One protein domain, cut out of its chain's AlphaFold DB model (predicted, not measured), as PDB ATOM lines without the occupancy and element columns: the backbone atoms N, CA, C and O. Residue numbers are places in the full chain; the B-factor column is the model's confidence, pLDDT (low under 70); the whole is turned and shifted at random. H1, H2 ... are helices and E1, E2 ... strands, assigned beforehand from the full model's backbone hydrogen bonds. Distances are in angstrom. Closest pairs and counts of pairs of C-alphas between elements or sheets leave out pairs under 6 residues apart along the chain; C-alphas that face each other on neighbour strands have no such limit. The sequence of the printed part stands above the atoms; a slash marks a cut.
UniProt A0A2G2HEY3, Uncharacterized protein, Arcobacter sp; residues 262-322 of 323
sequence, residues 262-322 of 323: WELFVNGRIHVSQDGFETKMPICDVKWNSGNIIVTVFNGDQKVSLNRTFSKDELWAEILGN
ATOM      1  N   TRP A 262      43.752 -30.788  48.967       84.81
ATOM      2  CA  TRP A 262      42.733 -30.510  49.966       84.81
ATOM      3  C   TRP A 262      41.882 -29.295  49.579       84.81
ATOM      4  O   TRP A 262      40.658 -29.393  49.541       84.81
ATOM      5  N   GLU A 263      42.516 -28.174  49.217       80.31
ATOM      6  CA  GLU A 263      41.808 -26.966  48.775       80.31
ATOM      7  C   GLU A 263      41.013 -27.202  47.483       80.31
ATOM      8  O   GLU A 263      39.932 -26.637  47.343       80.31
ATOM      9  N   LEU A 264      41.515 -28.043  46.570       80.94
ATOM     10  CA  LEU A 264      40.867 -28.388  45.299       80.94
ATOM     11  C   LEU A 264      39.581 -29.202  45.466       80.94
ATOM     12  O   LEU A 264      38.597 -28.922  44.782       80.94
ATOM     13  N   PHE A 265      39.586 -30.202  46.349       84.62
ATOM     14  CA  PHE A 265      38.587 -31.273  46.311       84.62
ATOM     15  C   PHE A 265      37.698 -31.364  47.559       84.62
ATOM     16  O   PHE A 265      36.560 -31.827  47.467       84.62
ATOM     17  N   VAL A 266      38.159 -30.912  48.729       83.31
ATOM     18  CA  VAL A 266      37.403 -31.080  49.982       83.31
ATOM     19  C   VAL A 266      36.169 -30.169  50.016       83.31
ATOM     20  O   VAL A 266      36.226 -28.987  49.680       83.31
ATOM     21  N   ASN A 267      35.043 -30.723  50.476       78.56
ATOM     22  CA  ASN A 267      33.662 -30.222  50.371       78.56
ATOM     23  C   ASN A 267      33.018 -30.316  48.977       78.56
ATOM     24  O   ASN A 267      31.841 -29.980  48.842       78.56
ATOM     25  N   GLY A 268      33.735 -30.791  47.952       80.69
ATOM     26  CA  GLY A 268      33.095 -31.241  46.715       80.69
ATOM     27  C   GLY A 268      32.178 -32.434  46.989       80.69
ATOM     28  O   GLY A 268      32.418 -33.191  47.930       80.69
ATOM     29  N   ARG A 269      31.113 -32.595  46.200       85.88
ATOM     30  CA  ARG A 269      30.235 -33.771  46.274       85.88
ATOM     31  C   ARG A 269      30.559 -34.724  45.133       85.88
ATOM     32  O   ARG A 269      30.709 -34.269  44.002       85.88
ATOM     33  N   ILE A 270      30.645 -36.012  45.437       87.56
ATOM     34  CA  ILE A 270      30.885 -37.084  44.460       87.56
ATOM     35  C   ILE A 270      29.837 -38.179  44.612       87.56
ATOM     36  O   ILE A 270      29.207 -38.275  45.673       87.56
ATOM     37  N   HIS A 271      29.637 -38.978  43.563       86.44
ATOM     38  CA  HIS A 271      28.717 -40.105  43.634       86.44
ATOM     39  C   HIS A 271      29.400 -41.263  44.347       86.44
ATOM     40  O   HIS A 271      30.525 -41.653  44.040       86.44
ATOM     41  N   VAL A 272      28.704 -41.820  45.325       83.69
ATOM     42  CA  VAL A 272      29.141 -42.998  46.057       83.69
ATOM     43  C   VAL A 272      28.001 -43.997  46.002       83.69
ATOM     44  O   VAL A 272      26.869 -43.670  46.353       83.69
ATOM     45  N   SER A 273      28.298 -45.211  45.541       78.88
ATOM     46  CA  SER A 273      27.361 -46.322  45.638       78.88
ATOM     47  C   SER A 273      27.427 -46.885  47.055       78.88
ATOM     48  O   SER A 273      28.487 -47.336  47.494       78.88
ATOM     49  N   GLN A 274      26.311 -46.826  47.775       70.75
ATOM     50  CA  GLN A 274      26.145 -47.439  49.086       70.75
ATOM     51  C   GLN A 274      24.909 -48.339  49.040       70.75
ATOM     52  O   GLN A 274      23.836 -47.895  48.640       70.75
ATOM     53  N   ASP A 275      25.073 -49.613  49.402       66.56
ATOM     54  CA  ASP A 275      23.990 -50.609  49.448       66.56
ATOM     55  C   ASP A 275      23.171 -50.715  48.142       66.56
ATOM     56  O   ASP A 275      21.971 -50.980  48.154       66.56
ATOM     57  N   GLY A 276      23.824 -50.497  46.992       69.88
ATOM     58  CA  GLY A 276      23.201 -50.553  45.663       69.88
ATOM     59  C   GLY A 276      22.520 -49.258  45.201       69.88
ATOM     60  O   GLY A 276      22.046 -49.207  44.068       69.88
ATOM     61  N   PHE A 277      22.518 -48.201  46.019       72.69
ATOM     62  CA  PHE A 277      21.990 -46.882  45.663       72.69
ATOM     63  C   PHE A 277      23.121 -45.873  45.452       72.69
ATOM     64  O   PHE A 277      24.060 -45.793  46.245       72.69
ATOM     65  N   GLU A 278      23.034 -45.071  44.390       80.00
ATOM     66  CA  GLU A 278      23.942 -43.939  44.196       80.00
ATOM     67  C   GLU A 278      23.478 -42.736  45.013       80.00
ATOM     68  O   GLU A 278      22.349 -42.260  44.879       80.00
ATOM     69  N   THR A 279      24.370 -42.211  45.850       83.69
ATOM     70  CA  THR A 279      24.127 -40.994  46.622       83.69
ATOM     71  C   THR A 279      25.295 -40.024  46.507       83.69
ATOM     72  O   THR A 279      26.435 -40.414  46.255       83.69
ATOM     73  N   LYS A 280      25.016 -38.730  46.677       86.62
ATOM     74  CA  LYS A 280      26.029 -37.672  46.605       86.62
ATOM     75  C   LYS A 280      26.569 -37.380  47.996       86.62
ATOM     76  O   LYS A 280      25.848 -36.839  48.834       86.62
ATOM     77  N   MET A 281      27.850 -37.655  48.222       86.88
ATOM     78  CA  MET A 281      28.489 -37.434  49.522       86.88
ATOM     79  C   MET A 281      29.559 -36.341  49.474       86.88
ATOM     80  O   MET A 281      30.283 -36.241  48.479       86.88
ATOM     81  N   PRO A 282      29.695 -35.518  50.533       87.69
ATOM     82  CA  PRO A 282      30.761 -34.532  50.627       87.69
ATOM     83  C   PRO A 282      32.114 -35.197  50.912       87.69
ATOM     84  O   PRO A 282      32.268 -35.982  51.853       87.69
ATOM     85  N   ILE A 283      33.124 -34.809  50.138       88.25
ATOM     86  CA  ILE A 283      34.522 -35.157  50.383       88.25
ATOM     87  C   ILE A 283      34.998 -34.450  51.651       88.25
ATOM     88  O   ILE A 283      34.887 -33.230  51.773       88.25
ATOM     89  N   CYS A 284      35.576 -35.208  52.574       88.62
ATOM     90  CA  CYS A 284      36.096 -34.717  53.849       88.62
ATOM     91  C   CYS A 284      37.622 -34.765  53.946       88.62
ATOM     92  O   CYS A 284      38.195 -34.003  54.724       88.62
ATOM     93  N   ASP A 285      38.274 -35.640  53.180       89.88
ATOM     94  CA  ASP A 285      39.732 -35.701  53.080       89.88
ATOM     95  C   ASP A 285      40.161 -36.254  51.717       89.88
ATOM     96  O   ASP A 285      39.430 -37.028  51.090       89.88
ATOM     97  N   VAL A 286      41.354 -35.860  51.275       89.56
ATOM     98  CA  VAL A 286      41.993 -36.371  50.060       89.56
ATOM     99  C   VAL A 286      43.476 -36.606  50.304       89.56
ATOM    100  O   VAL A 286      44.178 -35.744  50.834       89.56
ATOM    101  N   LYS A 287      43.975 -37.766  49.880       89.88
ATOM    102  CA  LYS A 287      45.388 -38.137  50.014       89.88
ATOM    103  C   LYS A 287      45.966 -38.545  48.675       89.88
ATOM    104  O   LYS A 287      45.348 -39.295  47.928       89.88
ATOM    105  N   TRP A 288      47.173 -38.072  48.395       86.12
ATOM    106  CA  TRP A 288      47.936 -38.533  47.247       86.12
ATOM    107  C   TRP A 288      48.578 -39.884  47.561       86.12
ATOM    108  O   TRP A 288      49.280 -40.010  48.564       86.12
ATOM    109  N   ASN A 289      48.360 -40.875  46.703       83.94
ATOM    110  CA  ASN A 289      49.024 -42.168  46.760       83.94
ATOM    111  C   ASN A 289      49.490 -42.568  45.357       83.94
ATOM    112  O   ASN A 289      48.684 -42.963  44.516       83.94
ATOM    113  N   SER A 290      50.799 -42.458  45.118       77.69
ATOM    114  CA  SER A 290      51.483 -43.019  43.944       77.69
ATOM    115  C   SER A 290      50.811 -42.727  42.590       77.69
ATOM    116  O   SER A 290      50.663 -43.621  41.766       77.69
ATOM    117  N   GLY A 291      50.392 -41.477  42.356       78.38
ATOM    118  CA  GLY A 291      49.768 -41.055  41.092       78.38
ATOM    119  C   GLY A 291      48.249 -40.889  41.150       78.38
ATOM    120  O   GLY A 291      47.689 -40.202  40.300       78.38
ATOM    121  N   ASN A 292      47.601 -41.441  42.179       87.50
ATOM    122  CA  ASN A 292      46.153 -41.384  42.352       87.50
ATOM    123  C   ASN A 292      45.752 -40.674  43.652       87.50
ATOM    124  O   ASN A 292      46.531 -40.551  44.599       87.50
ATOM    125  N   ILE A 293      44.507 -40.213  43.702       89.44
ATOM    126  CA  ILE A 293      43.886 -39.555  44.848       89.44
ATOM    127  C   ILE A 293      42.968 -40.557  45.545       89.44
ATOM    128  O   ILE A 293      42.028 -41.082  44.947       89.44
ATOM    129  N   ILE A 294      43.230 -40.801  46.825       90.62
ATOM    130  CA  ILE A 294      42.329 -41.516  47.727       90.62
ATOM    131  C   ILE A 294      41.389 -40.489  48.342       90.62
ATOM    132  O   ILE A 294      41.844 -39.485  48.896       90.62
ATOM    133  N   VAL A 295      40.089 -40.746  48.257       90.50
ATOM    134  CA  VAL A 295      39.046 -39.835  48.728       90.50
ATOM    135  C   VAL A 295      38.363 -40.428  49.953       90.50
ATOM    136  O   VAL A 295      37.973 -41.592  49.955       90.50
ATOM    137  N   THR A 296      38.194 -39.618  50.993       91.69
ATOM    138  CA  THR A 296      37.371 -39.952  52.159       91.69
ATOM    139  C   THR A 296      36.123 -39.089  52.152       91.69
ATOM    140  O   THR A 296      36.217 -37.863  52.075       91.69
ATOM    141  N   VAL A 297      34.959 -39.716  52.271       90.69
ATOM    142  CA  VAL A 297      33.650 -39.056  52.324       90.69
ATOM    143  C   VAL A 297      33.044 -39.170  53.720       90.69
ATOM    144  O   VAL A 297      33.463 -40.009  54.518       90.69
ATOM    145  N   PHE A 298      32.070 -38.322  54.038       85.81
ATOM    146  CA  PHE A 298      31.270 -38.445  55.260       85.81
ATOM    147  C   PHE A 298      29.839 -38.817  54.898       85.81
ATOM    148  O   PHE A 298      29.185 -38.086  54.152       85.81
ATOM    149  N   ASN A 299      29.366 -39.946  55.423       79.75
ATOM    150  CA  ASN A 299      28.045 -40.493  55.104       79.75
ATOM    151  C   ASN A 299      26.929 -40.017  56.058       79.75
ATOM    152  O   ASN A 299      25.795 -40.452  55.915       79.75
ATOM    153  N   GLY A 300      27.241 -39.133  57.012       74.88
ATOM    154  CA  GLY A 300      26.315 -38.678  58.057       74.88
ATOM    155  C   GLY A 300      26.687 -39.179  59.452       74.88
ATOM    156  O   GLY A 300      26.510 -38.437  60.415       74.88
ATOM    157  N   ASP A 301      27.312 -40.358  59.537       79.12
ATOM    158  CA  ASP A 301      27.684 -41.001  60.804       79.12
ATOM    159  C   ASP A 301      29.204 -41.142  60.960       79.12
ATOM    160  O   ASP A 301      29.772 -40.843  62.011       79.12
ATOM    161  N   GLN A 302      29.897 -41.558  59.897       84.44
ATOM    162  CA  GLN A 302      31.329 -41.846  59.917       84.44
ATOM    163  C   GLN A 302      32.052 -41.356  58.660       84.44
ATOM    164  O   GLN A 302      31.467 -41.121  57.599       84.44
ATOM    165  N   LYS A 303      33.369 -41.183  58.793       88.44
ATOM    166  CA  LYS A 303      34.260 -40.893  57.666       88.44
ATOM    167  C   LYS A 303      34.684 -42.209  57.025       88.44
ATOM    168  O   LYS A 303      35.338 -43.017  57.677       88.44
ATOM    169  N   VAL A 304      34.337 -42.401  55.759       87.88
ATOM    170  CA  VAL A 304      34.602 -43.630  55.006       87.88
ATOM    171  C   VAL A 304      35.583 -43.320  53.885       87.88
ATOM    172  O   VAL A 304      35.328 -42.451  53.052       87.88
ATOM    173  N   SER A 305      36.721 -44.014  53.866       89.00
ATOM    174  CA  SER A 305      37.627 -43.973  52.717       89.00
ATOM    175  C   SER A 305      37.025 -44.799  51.591       89.00
ATOM    176  O   SER A 305      36.650 -45.949  51.805       89.00
ATOM    177  N   LEU A 306      36.945 -44.230  50.394       86.94
ATOM    178  CA  LEU A 306      36.488 -44.971  49.228       86.94
ATOM    179  C   LEU A 306      37.557 -45.982  48.807       86.94
ATOM    180  O   LEU A 306      38.751 -45.681  48.814       86.94
ATOM    181  N   ASN A 307      37.112 -47.171  48.406       80.81
ATOM    182  CA  ASN A 307      37.990 -48.213  47.862       80.81
ATOM    183  C   ASN A 307      38.473 -47.882  46.441       80.81
ATOM    184  O   ASN A 307      39.458 -48.445  45.970       80.81
ATOM    185  N   ARG A 308      37.790 -46.958  45.755       85.44
ATOM    186  CA  ARG A 308      38.199 -46.417  44.458       85.44
ATOM    187  C   ARG A 308      39.183 -45.268  44.655       85.44
ATOM    188  O   ARG A 308      38.983 -44.400  45.503       85.44
ATOM    189  N   THR A 309      40.204 -45.231  43.808       88.31
ATOM    190  CA  THR A 309      41.092 -44.078  43.659       88.31
ATOM    191  C   THR A 309      40.767 -43.311  42.384       88.31
ATOM    192  O   THR A 309      40.244 -43.893  41.435       88.31
ATOM    193  N   PHE A 310      41.112 -42.029  42.351       89.06
ATOM    194  CA  PHE A 310      40.790 -41.136  41.241       89.06
ATOM    195  C   PHE A 310      42.053 -40.498  40.679       89.06
ATOM    196  O   PHE A 310      42.943 -40.117  41.445       89.06
ATOM    197  N   SER A 311      42.120 -40.301  39.366       89.31
ATOM    198  CA  SER A 311      43.046 -39.300  38.835       89.31
ATOM    199  C   SER A 311      42.573 -37.890  39.222       89.31
ATOM    200  O   SER A 311      41.424 -37.677  39.628       89.31
ATOM    201  N   LYS A 312      43.460 -36.894  39.114       84.38
ATOM    202  CA  LYS A 312      43.102 -35.498  39.413       84.38
ATOM    203  C   LYS A 312      41.950 -35.008  38.527       84.38
ATOM    204  O   LYS A 312      41.033 -34.364  39.032       84.38
ATOM    205  N   ASP A 313      42.004 -35.323  37.236       85.56
ATOM    206  CA  ASP A 313      41.035 -34.849  36.248       85.56
ATOM    207  C   ASP A 313      39.693 -35.576  36.377       85.56
ATOM    208  O   ASP A 313      38.644 -34.942  36.286       85.56
ATOM    209  N   GLU A 314      39.714 -36.875  36.691       87.06
ATOM    210  CA  GLU A 314      38.503 -37.652  36.987       87.06
ATOM    211  C   GLU A 314      37.751 -37.088  38.191       87.06
ATOM    212  O   GLU A 314      36.557 -36.806  38.101       87.06
ATOM    213  N   LEU A 315      38.458 -36.871  39.305       86.81
ATOM    214  CA  LEU A 315      37.841 -36.340  40.517       86.81
ATOM    215  C   LEU A 315      37.288 -34.928  40.291       86.81
ATOM    216  O   LEU A 315      36.241 -34.562  40.824       86.81
ATOM    217  N   TRP A 316      37.989 -34.127  39.488       84.81
ATOM    218  CA  TRP A 316      37.555 -32.778  39.143       84.81
ATOM    219  C   TRP A 316      36.293 -32.786  38.276       84.81
ATOM    220  O   TRP A 316      35.342 -32.059  38.575       84.81
ATOM    221  N   ALA A 317      36.254 -33.633  37.245       84.94
ATOM    222  CA  ALA A 317      35.087 -33.811  36.387       84.94
ATOM    223  C   ALA A 317      33.865 -34.274  37.193       84.94
ATOM    224  O   ALA A 317      32.766 -33.745  37.013       84.94
ATOM    225  N   GLU A 318      34.066 -35.192  38.140       83.19
ATOM    226  CA  GLU A 318      32.990 -35.712  38.976       83.19
ATOM    227  C   GLU A 318      32.411 -34.654  39.922       83.19
ATOM    228  O   GLU A 318      31.194 -34.567  40.086       83.19
ATOM    229  N   ILE A 319      33.247 -33.789  40.501       82.38
ATOM    230  CA  ILE A 319      32.767 -32.673  41.331       82.38
ATOM    231  C   ILE A 319      32.037 -31.625  40.487       82.38
ATOM    232  O   ILE A 319      31.039 -31.070  40.947       82.38
ATOM    233  N   LEU A 320      32.517 -31.324  39.276       78.38
ATOM    234  CA  LEU A 320      31.875 -30.346  38.391       78.38
ATOM    235  C   LEU A 320      30.508 -30.820  37.897       78.38
ATOM    236  O   LEU A 320      29.568 -30.031  37.917       78.38
ATOM    237  N   GLY A 321      30.375 -32.097  37.525       71.12
ATOM    238  CA  GLY A 321      29.090 -32.689  37.133       71.12
ATOM    239  C   GLY A 321      28.065 -32.767  38.273       71.12
ATOM    240  O   GLY A 321      26.891 -33.033  38.034       71.12
ATOM    241  N   ASN A 322      28.498 -32.526  39.513       65.88
ATOM    242  CA  ASN A 322      27.683 -32.620  40.721       65.88
ATOM    243  C   ASN A 322      27.281 -31.282  41.345       65.88
ATOM    244  O   ASN A 322      26.673 -31.287  42.422       65.88
TER     245      ASN A 322
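AT A GLANCE: This is residues 262 to 322 of the 323 residues of an uncharacterized protein of Arcobacter sp (UniProt A0A2G2HEY3). A four-stranded antiparallel sheet curls like part of a barrel, with the short helix H1 and the longer helix H2 on the same face. The long strand E2 bends in the middle of the sheet, its first part pairing with E1 and its second with E3. The printed part has 61 residues, in the order H1, E1, E2, E3, E4, H2; the sheet runs E1, E2, E3, E4, a meander, each strand the antiparallel neighbour of the one before. The class is mixed, helices and strands; the whole is compact, with a radius of gyration of the C-alphas of 10.7 A, and spans 29 by 22 by 20 A.

IN THESE COORDINATES: E2 is residues 277 to 289, 27.5 A long, and bends by 83 degrees at residue 284. E1 is residues 269 to 274, 14.5 A. E3 is residues 292 to 298, 19.9 A. E4 is residues 303 to 310, 17.7 A, bending by 76 degrees at residue 307. H1 is residues 262 to 265, 5.6 A, from C-alpha 262 at (42.733, -30.510, 49.966). H2 is residues 312 to 320, 12.4 A, ending at C-alpha 320 at (31.875, -30.346, 38.391).

HOW THE PARTS SIT: In hairpin E1 and E2, N 272 and O 279 are 2.8 A apart; in hairpin E2 and E3, N 287 and O 294, 2.9 A; in hairpin E3 and E4, N 297 and O 304, 2.9 A. H2 is on the sheet at a height of 7.9 A; its closest C-alphas to E1 are Ile 319 and Arg 269, 5.7 A. H1 and H2 only just touch, with 3 pairs of C-alphas within 8 A, the closest Phe 265 and Trp 316, 7.4 A. Every O i to N i+4 pair of H2 is within hydrogen-bond range; H1 is too short for one.

THE WHOLE: The C-alphas of Glu 263 and Gly 276 are farthest apart, 30.2 A. The printed part has no cut, and its links between named elements are tight. Residues 275 to 276 and 322 have pLDDT under 70.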